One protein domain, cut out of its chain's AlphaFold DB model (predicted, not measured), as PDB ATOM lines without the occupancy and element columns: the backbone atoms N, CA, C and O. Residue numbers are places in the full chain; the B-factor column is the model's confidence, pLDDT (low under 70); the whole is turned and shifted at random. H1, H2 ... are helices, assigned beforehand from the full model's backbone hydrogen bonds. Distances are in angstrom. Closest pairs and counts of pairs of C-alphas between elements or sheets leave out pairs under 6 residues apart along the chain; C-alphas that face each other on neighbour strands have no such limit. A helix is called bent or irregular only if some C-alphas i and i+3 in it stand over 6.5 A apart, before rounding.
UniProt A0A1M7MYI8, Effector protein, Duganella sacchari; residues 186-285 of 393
ATOM      1  N   VAL A 186      20.506 -50.544  -4.571       96.62
ATOM      2  CA  VAL A 186      19.978 -49.800  -5.727       96.62
ATOM      3  C   VAL A 186      18.756 -50.510  -6.310       96.62
ATOM      4  O   VAL A 186      17.706 -49.894  -6.479       96.62
ATOM      5  N   ALA A 187      18.855 -51.819  -6.556       95.75
ATOM      6  CA  ALA A 187      17.745 -52.631  -7.041       95.75
ATOM      7  C   ALA A 187      16.571 -52.613  -6.056       95.75
ATOM      8  O   ALA A 187      15.428 -52.437  -6.468       95.75
ATOM      9  N   PHE A 188      16.851 -52.709  -4.752       94.38
ATOM     10  CA  PHE A 188      15.830 -52.626  -3.711       94.38
ATOM     11  C   PHE A 188      15.057 -51.302  -3.737       94.38
ATOM     12  O   PHE A 188      13.832 -51.324  -3.642       94.38
ATOM     13  N   GLU A 189      15.746 -50.163  -3.857       93.69
ATOM     14  CA  GLU A 189      15.093 -48.850  -3.924       93.69
ATOM     15  C   GLU A 189      14.271 -48.692  -5.210       93.69
ATOM     16  O   GLU A 189      13.163 -48.173  -5.164       93.69
ATOM     17  N   LEU A 190      14.765 -49.191  -6.346       92.88
ATOM     18  CA  LEU A 190      14.092 -49.053  -7.643       92.88
ATOM     19  C   LEU A 190      12.986 -50.088  -7.899       92.88
ATOM     20  O   LEU A 190      12.237 -49.941  -8.871       92.88
ATOM     21  N   ARG A 191      12.861 -51.118  -7.050       90.12
ATOM     22  CA  ARG A 191      11.903 -52.219  -7.237       90.12
ATOM     23  C   ARG A 191      10.450 -51.743  -7.264       90.12
ATOM     24  O   ARG A 191       9.634 -52.311  -7.984       90.12
ATOM     25  N   ASP A 192      10.105 -50.746  -6.440       83.38
ATOM     26  CA  ASP A 192       8.718 -50.306  -6.314       83.38
ATOM     27  C   ASP A 192       8.361 -49.516  -7.582       83.38
ATOM     28  O   ASP A 192       9.053 -48.541  -7.922       83.38
ATOM     29  N   PRO A 193       7.321 -49.939  -8.327       73.12
ATOM     30  CA  PRO A 193       6.897 -49.256  -9.542       73.12
ATOM     31  C   PRO A 193       6.590 -47.774  -9.301       73.12
ATOM     32  O   PRO A 193       6.822 -46.977 -10.205       73.12
ATOM     33  N   ASN A 194       6.179 -47.402  -8.085       73.88
ATOM     34  CA  ASN A 194       5.824 -46.042  -7.683       73.88
ATOM     35  C   ASN A 194       7.004 -45.230  -7.129       73.88
ATOM     36  O   ASN A 194       6.800 -44.108  -6.660       73.88
ATOM     37  N   THR A 195       8.230 -45.764  -7.145       78.19
ATOM     38  CA  THR A 195       9.412 -45.018  -6.689       78.19
ATOM     39  C   THR A 195       9.704 -43.878  -7.648       78.19
ATOM     40  O   THR A 195      10.402 -44.056  -8.638       78.19
ATOM     41  N   THR A 196       9.185 -42.693  -7.348       73.06
ATOM     42  CA  THR A 196       9.446 -41.452  -8.098       73.06
ATOM     43  C   THR A 196      10.656 -40.690  -7.568       73.06
ATOM     44  O   THR A 196      11.118 -39.742  -8.190       73.06
ATOM     45  N   ARG A 197      11.187 -41.102  -6.413       79.50
ATOM     46  CA  ARG A 197      12.247 -40.410  -5.678       79.50
ATOM     47  C   ARG A 197      13.536 -41.208  -5.692       79.50
ATOM     48  O   ARG A 197      13.509 -42.427  -5.548       79.50
ATOM     49  N   LEU A 198      14.662 -40.516  -5.828       84.88
ATOM     50  CA  LEU A 198      15.970 -41.142  -5.694       84.88
ATOM     51  C   LEU A 198      16.187 -41.524  -4.225       84.88
ATOM     52  O   LEU A 198      16.167 -40.667  -3.339       84.88
ATOM     53  N   GLY A 199      16.372 -42.812  -3.957       90.50
ATOM     54  CA  GLY A 199      16.681 -43.270  -2.611       90.50
ATOM     55  C   GLY A 199      18.125 -42.949  -2.206       90.50
ATOM     56  O   GLY A 199      18.997 -42.667  -3.036       90.50
ATOM     57  N   ALA A 200      18.380 -42.952  -0.897       93.44
ATOM     58  CA  ALA A 200      19.672 -42.558  -0.341       93.44
ATOM     59  C   ALA A 200      20.808 -43.497  -0.776       93.44
ATOM     60  O   ALA A 200      21.944 -43.051  -0.943       93.44
ATOM     61  N   GLN A 201      20.517 -44.784  -0.973       95.75
ATOM     62  CA  GLN A 201      21.515 -45.767  -1.383       95.75
ATOM     63  C   GLN A 201      21.877 -45.612  -2.859       95.75
ATOM     64  O   GLN A 201      23.051 -45.700  -3.212       95.75
ATOM     65  N   THR A 202      20.901 -45.303  -3.713       95.12
ATOM     66  CA  THR A 202      21.141 -44.995  -5.127       95.12
ATOM     67  C   THR A 202      21.953 -43.716  -5.278       95.12
ATOM     68  O   THR A 202      22.910 -43.689  -6.051       95.12
ATOM     69  N   LEU A 203      21.653 -42.681  -4.487       94.19
ATOM     70  CA  LEU A 203      22.451 -41.455  -4.473       94.19
ATOM     71  C   LEU A 203      23.892 -41.704  -3.999       94.19
ATOM     72  O   LEU A 203      24.829 -41.170  -4.591       94.19
ATOM     73  N   ALA A 204      24.082 -42.527  -2.962       96.19
ATOM     74  CA  ALA A 204      25.411 -42.898  -2.480       96.19
ATOM     75  C   ALA A 204      26.210 -43.671  -3.544       96.19
ATOM     76  O   ALA A 204      27.355 -43.316  -3.821       96.19
ATOM     77  N   ALA A 205      25.597 -44.666  -4.193       97.12
ATOM     78  CA  ALA A 205      26.222 -45.425  -5.275       97.12
ATOM     79  C   ALA A 205      26.591 -44.522  -6.463       97.12
ATOM     80  O   ALA A 205      27.699 -44.603  -6.994       97.12
ATOM     81  N   LEU A 206      25.705 -43.593  -6.836       96.62
ATOM     82  CA  LEU A 206      25.967 -42.614  -7.887       96.62
ATOM     83  C   LEU A 206      27.118 -41.663  -7.526       96.62
ATOM     84  O   LEU A 206      27.947 -41.353  -8.379       96.62
ATOM     85  N   ALA A 207      27.204 -41.217  -6.272       95.69
ATOM     86  CA  ALA A 207      28.305 -40.377  -5.808       95.69
ATOM     87  C   ALA A 207      29.658 -41.111  -5.823       95.69
ATOM     88  O   ALA A 207      30.684 -40.471  -6.035       95.69
ATOM     89  N   LEU A 208      29.674 -42.434  -5.637       96.75
ATOM     90  CA  LEU A 208      30.881 -43.254  -5.784       96.75
ATOM     91  C   LEU A 208      31.255 -43.470  -7.258       96.75
ATOM     92  O   LEU A 208      32.430 -43.374  -7.605       96.75
ATOM     93  N   ALA A 209      30.267 -43.721  -8.119       96.56
ATOM     94  CA  ALA A 209      30.472 -43.965  -9.547       96.56
ATOM     95  C   ALA A 209      30.917 -42.706 -10.315       96.56
ATOM     96  O   ALA A 209      31.748 -42.771 -11.222       96.56
ATOM     97  N   ALA A 210      30.360 -41.552  -9.944       95.69
ATOM     98  CA  ALA A 210      30.607 -40.253 -10.561       95.69
ATOM     99  C   ALA A 210      30.765 -39.169  -9.470       95.69
ATOM    100  O   ALA A 210      29.822 -38.419  -9.167       95.69
ATOM    101  N   PRO A 211      31.963 -39.070  -8.860       90.31
ATOM    102  CA  PRO A 211      32.186 -38.227  -7.687       90.31
ATOM    103  C   PRO A 211      32.116 -36.733  -7.989       90.31
ATOM    104  O   PRO A 211      31.694 -35.970  -7.122       90.31
ATOM    105  N   VAL A 212      32.467 -36.310  -9.207       92.94
ATOM    106  CA  VAL A 212      32.416 -34.905  -9.630       92.94
ATOM    107  C   VAL A 212      30.958 -34.497  -9.879       92.94
ATOM    108  O   VAL A 212      30.374 -34.949 -10.866       92.94
ATOM    109  N   PRO A 213      30.351 -33.628  -9.042       85.44
ATOM    110  CA  PRO A 213      28.930 -33.299  -9.170       85.44
ATOM    111  C   PRO A 213      28.587 -32.674 -10.526       85.44
ATOM    112  O   PRO A 213      27.583 -33.039 -11.126       85.44
ATOM    113  N   ALA A 214      29.473 -31.816 -11.048       83.81
ATOM    114  CA  ALA A 214      29.271 -31.088 -12.302       83.81
ATOM    115  C   ALA A 214      29.131 -31.982 -13.548       83.81
ATOM    116  O   ALA A 214      28.639 -31.517 -14.566       83.81
ATOM    117  N   THR A 215      29.567 -33.243 -13.490       93.00
ATOM    118  CA  THR A 215      29.477 -34.188 -14.619       93.00
ATOM    119  C   THR A 215      28.641 -35.420 -14.290       93.00
ATOM    120  O   THR A 215      28.515 -36.319 -15.119       93.00
ATOM    121  N   ARG A 216      28.098 -35.509 -13.071       95.00
ATOM    122  CA  ARG A 216      27.392 -36.695 -12.572       95.00
ATOM    123  C   ARG A 216      26.120 -36.975 -13.363       95.00
ATOM    124  O   ARG A 216      25.886 -38.119 -13.749       95.00
ATOM    125  N   ASN A 217      25.327 -35.935 -13.616       94.94
ATOM    126  CA  ASN A 217      24.056 -36.062 -14.324       94.94
ATOM    127  C   ASN A 217      24.295 -36.501 -15.771       94.94
ATOM    128  O   ASN A 217      23.711 -37.493 -16.214       94.94
ATOM    129  N   ARG A 218      25.247 -35.851 -16.457       96.25
ATOM    130  CA  ARG A 218      25.712 -36.263 -17.784       96.25
ATOM    131  C   ARG A 218      26.177 -37.713 -17.824       96.25
ATOM    132  O   ARG A 218      25.748 -38.467 -18.692       96.25
ATOM    133  N   TRP A 219      27.028 -38.111 -16.879       97.19
ATOM    134  CA  TRP A 219      27.555 -39.472 -16.814       97.19
ATOM    135  C   TRP A 219      26.428 -40.503 -16.708       97.19
ATOM    136  O   TRP A 219      26.414 -41.472 -17.465       97.19
ATOM    137  N   LEU A 220      25.461 -40.293 -15.811       96.56
ATOM    138  CA  LEU A 220      24.360 -41.239 -15.630       96.56
ATOM    139  C   LEU A 220      23.442 -41.275 -16.859       96.56
ATOM    140  O   LEU A 220      23.046 -42.356 -17.287       96.56
ATOM    141  N   MET A 221      23.165 -40.118 -17.465       96.25
ATOM    142  CA  MET A 221      22.423 -40.015 -18.723       96.25
ATOM    143  C   MET A 221      23.099 -40.828 -19.841       96.25
ATOM    144  O   MET A 221      22.443 -41.641 -20.495       96.25
ATOM    145  N   ASP A 222      24.415 -40.672 -20.023       97.25
ATOM    146  CA  ASP A 222      25.182 -41.418 -21.026       97.25
ATOM    147  C   ASP A 222      25.117 -42.936 -20.759       97.25
ATOM    148  O   ASP A 222      24.936 -43.724 -21.690       97.25
ATOM    149  N   ARG A 223      25.187 -43.371 -19.489       96.75
ATOM    150  CA  ARG A 223      25.050 -44.793 -19.112       96.75
ATOM    151  C   ARG A 223      23.660 -45.355 -19.390       96.75
ATOM    152  O   ARG A 223      23.558 -46.466 -19.906       96.75
ATOM    153  N   ILE A 224      22.607 -44.602 -19.074       95.50
ATOM    154  CA  ILE A 224      21.222 -45.008 -19.337       95.50
ATOM    155  C   ILE A 224      20.997 -45.169 -20.841       95.50
ATOM    156  O   ILE A 224      20.472 -46.190 -21.286       95.50
ATOM    157  N   ASN A 225      21.438 -44.192 -21.634       95.75
ATOM    158  CA  ASN A 225      21.204 -44.190 -23.074       95.75
ATOM    159  C   ASN A 225      22.065 -45.199 -23.840       95.75
ATOM    160  O   ASN A 225      21.637 -45.677 -24.889       95.75
ATOM    161  N   ALA A 226      23.234 -45.565 -23.310       95.12
ATOM    162  CA  ALA A 226      24.089 -46.605 -23.876       95.12
ATOM    163  C   ALA A 226      23.624 -48.038 -23.550       95.12
ATOM    164  O   ALA A 226      24.127 -48.988 -24.151       95.12
ATOM    165  N   MET A 227      22.690 -48.218 -22.609       93.50
ATOM    166  CA  MET A 227      22.275 -49.547 -22.156       93.50
ATOM    167  C   MET A 227      21.483 -50.289 -23.247       93.50
ATOM    168  O   MET A 227      20.519 -49.732 -23.784       93.50
ATOM    169  N   PRO A 228      21.822 -51.549 -23.571       93.00
ATOM    170  CA  PRO A 228      21.029 -52.355 -24.490       93.00
ATOM    171  C   PRO A 228      19.682 -52.770 -23.887       93.00
ATOM    172  O   PRO A 228      19.511 -52.816 -22.669       93.00
ATOM    173  N   LEU A 229      18.714 -53.095 -24.749       90.44
ATOM    174  CA  LEU A 229      17.385 -53.544 -24.330       90.44
ATOM    175  C   LEU A 229      17.443 -54.981 -23.794       90.44
ATOM    176  O   LEU A 229      17.514 -55.934 -24.569       90.44
ATOM    177  N   TYR A 230      17.397 -55.152 -22.475       89.31
ATOM    178  CA  TYR A 230      17.433 -56.483 -21.875       89.31
ATOM    179  C   TYR A 230      16.076 -57.184 -21.966       89.31
ATOM    180  O   TYR A 230      15.031 -56.600 -21.688       89.31
ATOM    181  N   SER A 231      16.107 -58.465 -22.336       89.62
ATOM    182  CA  SER A 231      14.931 -59.328 -22.466       89.62
ATOM    183  C   SER A 231      15.192 -60.696 -21.836       89.62
ATOM    184  O   SER A 231      16.292 -61.239 -21.955       89.62
ATOM    185  N   LEU A 232      14.155 -61.275 -21.217       85.69
ATOM    186  CA  LEU A 232      14.161 -62.651 -20.697       85.69
ATOM    187  C   LEU A 232      14.282 -63.714 -21.795       85.69
ATOM    188  O   LEU A 232      14.481 -64.889 -21.521       85.69
ATOM    189  N   ASN A 233      14.125 -63.335 -23.054       85.25
ATOM    190  CA  ASN A 233      14.325 -64.251 -24.160       85.25
ATOM    191  C   ASN A 233      15.227 -63.583 -25.185       85.25
ATOM    192  O   ASN A 233      14.872 -62.535 -25.733       85.25
ATOM    193  N   GLY A 234      16.373 -64.208 -25.443       83.56
ATOM    194  CA  GLY A 234      17.307 -63.808 -26.485       83.56
ATOM    195  C   GLY A 234      18.714 -63.487 -25.991       83.56
ATOM    196  O   GLY A 234      19.046 -63.587 -24.807       83.56
ATOM    197  N   ILE A 235      19.549 -63.150 -26.969       81.94
ATOM    198  CA  ILE A 235      20.921 -62.683 -26.779       81.94
ATOM    199  C   ILE A 235      20.843 -61.243 -26.256       81.94
ATOM    200  O   ILE A 235      20.081 -60.460 -26.835       81.94
ATOM    201  N   PRO A 236      21.610 -60.862 -25.217       80.56
ATOM    202  CA  PRO A 236      21.739 -59.464 -24.822       80.56
ATOM    203  C   PRO A 236      22.133 -58.629 -26.051       80.56
ATOM    204  O   PRO A 236      23.202 -58.866 -26.621       80.56
ATOM    205  N   PRO A 237      21.290 -57.694 -26.520       82.38
ATOM    206  CA  PRO A 237      21.607 -56.963 -27.732       82.38
ATOM    207  C   PRO A 237      22.845 -56.094 -27.508       82.38
ATOM    208  O   PRO A 237      23.118 -55.644 -26.400       82.38
ATOM    209  N   VAL A 238      23.600 -55.844 -28.574       82.31
ATOM    210  CA  VAL A 238      24.753 -54.924 -28.537       82.31
ATOM    211  C   VAL A 238      24.318 -53.488 -28.857       82.31
ATOM    212  O   VAL A 238      25.038 -52.532 -28.592       82.31
ATOM    213  N   VAL A 239      23.124 -53.333 -29.439       88.25
ATOM    214  CA  VAL A 239      22.567 -52.040 -29.836       88.25
ATOM    215  C   VAL A 239      21.949 -51.351 -28.615       88.25
ATOM    216  O   VAL A 239      21.091 -51.956 -27.963       88.25
ATOM    217  N   PRO A 240      22.337 -50.098 -28.311       91.31
ATOM    218  CA  PRO A 240      21.718 -49.322 -27.244       91.31
ATOM    219  C   PRO A 240      20.215 -49.137 -27.462       91.31
ATOM    220  O   PRO A 240      19.774 -48.836 -28.571       91.31
ATOM    221  N   ALA A 241      19.432 -49.272 -26.391       89.69
ATOM    222  CA  ALA A 241      17.994 -49.012 -26.418       89.69
ATOM    223  C   ALA A 241      17.689 -47.516 -26.564       89.69
ATOM    224  O   ALA A 241      16.646 -47.166 -27.107       89.69
ATOM    225  N   ASN A 242      18.594 -46.665 -26.060       92.62
ATOM    226  CA  ASN A 242      18.493 -45.208 -26.029       92.62
ATOM    227  C   ASN A 242      17.066 -44.704 -25.722       92.62
ATOM    228  O   ASN A 242      16.384 -44.205 -26.618       92.62
ATOM    229  N   PRO A 243      16.601 -44.809 -24.462       91.12
ATOM    230  CA  PRO A 243      15.289 -44.301 -24.063       91.12
ATOM    231  C   PRO A 243      15.137 -42.776 -24.210       91.12
ATOM    232  O   PRO A 243      14.045 -42.266 -23.968       91.12
ATOM    233  N   GLY A 244      16.191 -42.049 -24.603       93.62
ATOM    234  CA  GLY A 244      16.147 -40.609 -24.833       93.62
ATOM    235  C   GLY A 244      16.177 -39.796 -23.543       93.62
ATOM    236  O   GLY A 244      15.617 -38.703 -23.512       93.62
ATOM    237  N   VAL A 245      16.805 -40.321 -22.485       94.06
ATOM    238  CA  VAL A 245      16.937 -39.599 -21.213       94.06
ATOM    239  C   VAL A 245      17.874 -38.405 -21.399       94.06
ATOM    240  O   VAL A 245      18.938 -38.555 -21.995       94.06
ATOM    241  N   THR A 246      17.503 -37.228 -20.898       94.94
ATOM    242  CA  THR A 246      18.323 -36.009 -20.961       94.94
ATOM    243  C   THR A 246      19.052 -35.741 -19.647       94.94
ATOM    244  O   THR A 246      18.707 -36.274 -18.590       94.94
ATOM    245  N   GLU A 247      20.074 -34.890 -19.693       94.75
ATOM    246  CA  GLU A 247      20.819 -34.500 -18.497       94.75
ATOM    247  C   GLU A 247      19.936 -33.717 -17.517       94.75
ATOM    248  O   GLU A 247      20.016 -33.935 -16.310       94.75
ATOM    249  N   GLU A 248      19.032 -32.875 -18.021       92.38
ATOM    250  CA  GLU A 248      18.073 -32.128 -17.206       92.38
ATOM    251  C   GLU A 248      17.101 -33.062 -16.480       92.38
ATOM    252  O   GLU A 248      16.761 -32.814 -15.324       92.38
ATOM    253  N   GLN A 249      16.661 -34.152 -17.118       92.12
ATOM    254  CA  GLN A 249      15.819 -35.162 -16.470       92.12
ATOM    255  C   GLN A 249      16.551 -35.838 -15.310       92.12
ATOM    256  O   GLN A 249      15.991 -35.964 -14.218       92.12
ATOM    257  N   VAL A 250      17.818 -36.209 -15.517       93.06
ATOM    258  CA  VAL A 250      18.658 -36.764 -14.451       93.06
ATOM    259  C   VAL A 250      18.865 -35.741 -13.331       93.06
ATOM    260  O   VAL A 250      18.685 -36.085 -12.165       93.06
ATOM    261  N   ALA A 251      19.163 -34.481 -13.661       91.94
ATOM    262  CA  ALA A 251      19.334 -33.412 -12.679       91.94
ATOM    263  C   ALA A 251      18.073 -33.215 -11.825       91.94
ATOM    264  O   ALA A 251      18.153 -33.182 -10.598       91.94
ATOM    265  N   ARG A 252      16.880 -33.184 -12.440       89.50
ATOM    266  CA  ARG A 252      15.609 -33.088 -11.698       89.50
ATOM    267  C   ARG A 252      15.407 -34.249 -10.728       89.50
ATOM    268  O   ARG A 252      14.908 -34.035  -9.624       89.50
ATOM    269  N   TRP A 253      15.799 -35.457 -11.114       89.25
ATOM    270  CA  TRP A 253      15.698 -36.628 -10.247       89.25
ATOM    271  C   TRP A 253      16.674 -36.571  -9.073       89.25
ATOM    272  O   TRP A 253      16.275 -36.757  -7.923       89.25
ATOM    273  N   VAL A 254      17.942 -36.272  -9.365       89.81
ATOM    274  CA  VAL A 254      19.046 -36.282  -8.397       89.81
ATOM    275  C   VAL A 254      18.968 -35.102  -7.425       89.81
ATOM    276  O   VAL A 254      19.220 -35.278  -6.235       89.81
ATOM    277  N   GLU A 255      18.620 -33.907  -7.903       86.62
ATOM    278  CA  GLU A 255      18.747 -32.653  -7.143       86.62
ATOM    279  C   GLU A 255      17.412 -32.132  -6.612       86.62
ATOM    280  O   GLU A 255      17.360 -31.502  -5.553       86.62
ATOM    281  N   HIS A 256      16.317 -32.390  -7.328       77.88
ATOM    282  CA  HIS A 256      14.997 -31.850  -6.987       77.88
ATOM    283  C   HIS A 256      14.024 -32.907  -6.485       77.88
ATOM    284  O   HIS A 256      12.865 -32.586  -6.218       77.88
ATOM    285  N   ASN A 257      14.490 -34.152  -6.330       76.56
ATOM    286  CA  ASN A 257      13.655 -35.272  -5.909       76.56
ATOM    287  C   ASN A 257      12.404 -35.419  -6.800       76.56
ATOM    288  O   ASN A 257      11.324 -35.783  -6.324       76.56
ATOM    289  N   GLY A 258      12.545 -35.021  -8.071       77.44
ATOM    290  CA  GLY A 258      11.501 -35.047  -9.085       77.44
ATOM    291  C   GLY A 258      11.400 -36.415  -9.741       77.44
ATOM    292  O   GLY A 258      12.285 -37.245  -9.594       77.44
ATOM    293  N   ASP A 259      10.332 -36.647 -10.487       80.44
ATOM    294  CA  ASP A 259      10.092 -37.929 -11.137       80.44
ATOM    295  C   ASP A 259      10.823 -38.009 -12.492       80.44
ATOM    296  O   ASP A 259      10.455 -37.310 -13.440       80.44
ATOM    297  N   ILE A 260      11.860 -38.853 -12.601       78.31
ATOM    298  CA  ILE A 260      12.555 -39.102 -13.882       78.31
ATOM    299  C   ILE A 260      11.660 -39.840 -14.889       78.31
ATOM    300  O   ILE A 260      11.928 -39.819 -16.086       78.31
ATOM    301  N   TRP A 261      10.576 -40.467 -14.425       81.81
ATOM    302  CA  TRP A 261       9.624 -41.210 -15.246       81.81
ATOM    303  C   TRP A 261       8.529 -40.318 -15.836       81.81
ATOM    304  O   TRP A 261       7.857 -40.752 -16.765       81.81
ATOM    305  N   ALA A 262       8.334 -39.093 -15.329       79.88
ATOM    306  CA  ALA A 262       7.187 -38.247 -15.685       79.88
ATOM    307  C   ALA A 262       7.086 -37.941 -17.191       79.88
ATOM    308  O   ALA A 262       5.987 -37.779 -17.719       79.88
ATOM    309  N   ASP A 263       8.227 -37.915 -17.883       79.19
ATOM    310  CA  ASP A 263       8.303 -37.662 -19.325       79.19
ATOM    311  C   ASP A 263       8.192 -38.952 -20.166       79.19
ATOM    312  O   ASP A 263       8.155 -38.905 -21.397       79.19
ATOM    313  N   HIS A 264       8.116 -40.118 -19.518       81.00
ATOM    314  CA  HIS A 264       8.005 -41.427 -20.150       81.00
ATOM    315  C   HIS A 264       6.621 -42.030 -19.880       81.00
ATOM    316  O   HIS A 264       6.354 -42.630 -18.844       81.00
ATOM    317  N   SER A 265       5.725 -41.924 -20.862       75.31
ATOM    318  CA  SER A 265       4.349 -42.435 -20.752       75.31
ATOM    319  C   SER A 265       4.223 -43.960 -20.872       75.31
ATOM    320  O   SER A 265       3.150 -44.511 -20.628       75.31
ATOM    321  N   ASN A 266       5.297 -44.663 -21.250       84.06
ATOM    322  CA  ASN A 266       5.306 -46.113 -21.425       84.06
ATOM    323  C   ASN A 266       6.102 -46.805 -20.308       84.06
ATOM    324  O   ASN A 266       7.317 -46.634 -20.209       84.06
ATOM    325  N   PHE A 267       5.429 -47.678 -19.553       86.00
ATOM    326  CA  PHE A 267       6.028 -48.527 -18.517       86.00
ATOM    327  C   PHE A 267       7.278 -49.286 -18.981       86.00
ATOM    328  O   PHE A 267       8.213 -49.447 -18.201       86.00
ATOM    329  N   ALA A 268       7.332 -49.730 -20.241       87.81
ATOM    330  CA  ALA A 268       8.495 -50.438 -20.773       87.81
ATOM    331  C   ALA A 268       9.758 -49.558 -20.799       87.81
ATOM    332  O   ALA A 268      10.838 -50.031 -20.449       87.81
ATOM    333  N   ALA A 269       9.623 -48.275 -21.155       89.00
ATOM    334  CA  ALA A 269      10.740 -47.333 -21.147       89.00
ATOM    335  C   ALA A 269      11.212 -47.057 -19.713       89.00
ATOM    336  O   ALA A 269      12.408 -47.130 -19.440       89.00
ATOM    337  N   CYS A 270      10.282 -46.847 -18.775       90.31
ATOM    338  CA  CYS A 270      10.611 -46.658 -17.359       90.31
ATOM    339  C   CYS A 270      11.354 -47.873 -16.787       90.31
ATOM    340  O   CYS A 270      12.389 -47.728 -16.142       90.31
ATOM    341  N   ASN A 271      10.868 -49.080 -17.076       91.06
ATOM    342  CA  ASN A 271      11.496 -50.336 -16.673       91.06
ATOM    343  C   ASN A 271      12.913 -50.492 -17.243       91.06
ATOM    344  O   ASN A 271      13.825 -50.906 -16.528       91.06
ATOM    345  N   GLN A 272      13.116 -50.117 -18.508       91.31
ATOM    346  CA  GLN A 272      14.435 -50.133 -19.133       91.31
ATOM    347  C   GLN A 272      15.392 -49.136 -18.468       91.31
ATOM    348  O   GLN A 272      16.535 -49.489 -18.192       91.31
ATOM    349  N   ILE A 273      14.935 -47.917 -18.165       93.25
ATOM    350  CA  ILE A 273      15.753 -46.920 -17.462       93.25
ATOM    351  C   ILE A 273      16.115 -47.424 -16.057       93.25
ATOM    352  O   ILE A 273      17.277 -47.335 -15.665       93.25
ATOM    353  N   LYS A 274      15.170 -48.029 -15.321       93.62
ATOM    354  CA  LYS A 274      15.443 -48.643 -14.010       93.62
ATOM    355  C   LYS A 274      16.507 -49.734 -14.105       93.62
ATOM    356  O   LYS A 274      17.480 -49.693 -13.355       93.62
ATOM    357  N   ASN A 275      16.373 -50.664 -15.053       94.56
ATOM    358  CA  ASN A 275      17.388 -51.693 -15.285       94.56
ATOM    359  C   ASN A 275      18.750 -51.080 -15.638       94.56
ATOM    360  O   ASN A 275      19.779 -51.531 -15.133       94.56
ATOM    361  N   ALA A 276      18.764 -50.022 -16.451       95.56
ATOM    362  CA  ALA A 276      19.992 -49.340 -16.824       95.56
ATOM    363  C   ALA A 276      20.690 -48.687 -15.621       95.56
ATOM    364  O   ALA A 276      21.907 -48.803 -15.488       95.56
ATOM    365  N   ILE A 277      19.933 -48.060 -14.715       95.94
ATOM    366  CA  ILE A 277      20.469 -47.480 -13.478       95.94
ATOM    367  C   ILE A 277      21.027 -48.574 -12.562       95.94
ATOM    368  O   ILE A 277      22.139 -48.425 -12.055       95.94
ATOM    369  N   ILE A 278      20.296 -49.680 -12.378       97.12
ATOM    370  CA  ILE A 278      20.754 -50.812 -11.557       97.12
ATOM    371  C   ILE A 278      22.096 -51.335 -12.069       97.12
ATOM    372  O   ILE A 278      23.017 -51.522 -11.278       97.12
ATOM    373  N   VAL A 279      22.226 -51.548 -13.381       97.25
ATOM    374  CA  VAL A 279      23.472 -52.041 -13.983       97.25
ATOM    375  C   VAL A 279      24.589 -51.004 -13.887       97.25
ATOM    376  O   VAL A 279      25.695 -51.348 -13.485       97.25
ATOM    377  N   ALA A 280      24.315 -49.738 -14.213       97.38
ATOM    378  CA  ALA A 280      25.323 -48.676 -14.196       97.38
ATOM    379  C   ALA A 280      25.921 -48.439 -12.802       97.38
ATOM    380  O   ALA A 280      27.079 -48.039 -12.690       97.38
ATOM    381  N   LEU A 281      25.135 -48.675 -11.749       97.94
ATOM    382  CA  LEU A 281      25.536 -48.460 -10.363       97.94
ATOM    383  C   LEU A 281      25.873 -49.758  -9.615       97.94
ATOM    384  O   LEU A 281      26.198 -49.680  -8.433       97.94
ATOM    385  N   TYR A 282      25.815 -50.928 -10.264       97.94
ATOM    386  CA  TYR A 282      25.923 -52.236  -9.603       97.94
ATOM    387  C   TYR A 282      27.198 -52.375  -8.759       97.94
ATOM    388  O   TYR A 282      27.107 -52.675  -7.573       97.94
ATOM    389  N   ASP A 283      28.365 -52.074  -9.335       97.19
ATOM    390  CA  ASP A 283      29.670 -52.214  -8.663       97.19
ATOM    391  C   ASP A 283      29.906 -51.175  -7.547       97.19
ATOM    392  O   ASP A 283      30.862 -51.275  -6.779       97.19
ATOM    393  N   HIS A 284      29.030 -50.172  -7.448       97.81
ATOM    394  CA  HIS A 284      29.068 -49.121  -6.430       97.81
ATOM    395  C   HIS A 284      27.923 -49.237  -5.415       97.81
ATOM    396  O   HIS A 284      27.889 -48.498  -4.429       97.81
ATOM    397  N   ALA A 285      26.971 -50.138  -5.657       97.62
ATOM    398  CA  ALA A 285      25.835 -50.359  -4.787       97.62
ATOM    399  C   ALA A 285      26.280 -51.099  -3.526       97.62
ATOM    400  O   ALA A 285      26.960 -52.123  -3.586       97.62
TER     401      ALA A 285
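AT A GLANCE: This is residues 186 to 285 of the 393 residues of the protein "Effector protein" of Duganella sacchari (UniProt A0A1M7MYI8). Two 14-residue helices, H3 and H5, meet at a steep angle toward their last residues; H4 packs on H3, H1 packs on H5, and H2 packs on H1. A long loop, residues 227 to 246, reaches out to Asn 233 at one end of the longest axis. The 100 printed residues hold five named helices, H1 to H5 in order, and no named strand: all helix, compact, radius of gyration of the C-alphas 12.7 A, spans 36 by 26 by 24 A.

HOW THE PARTS SIT: H3, residues 213 to 226, touches H5, residues 267 to 280, with residues 220 to 224 alone, at a steep tilt of 60 degrees, opposite ways; the closest C-alphas, of Ile 224 and Ala 276, are 5.2 A apart. H3 touches H4, residues 247 to 256, with residues 217 to 221 alone; the closest C-alphas, of Arg 218 and Glu 247, are 5.2 A apart. H1, residues 186 to 190, touches H2, residues 200 to 209; the closest C-alphas, of Val 186 and Thr 202, are 5.0 A apart. H1 also touches H5, with residues 274 to 278 of H5 alone; the closest C-alphas, of Ala 187 and Ile 278, are 5.7 A apart. Every O i to N i+4 pair is within hydrogen-bond range in H1, H2, H4 and H5; in H3 8 of 10 are.

IN THESE COORDINATES: H3 is 20.4 A long and irregular, C-alphas 214 and 217 being 7.5 A apart; H5 is 19.8 A long. H1 begins at C-alpha 186 (19.978, -49.800, -5.727); H5 ends at C-alpha 280 (25.323, -48.676, -14.196).

THE WHOLE: The C-alphas farthest apart, of Ala 214 and Asn 233, are 38.3 A apart. The printed part has no cut, the link from H3 to H4 is long, and no printed residue is under 70 in pLDDT.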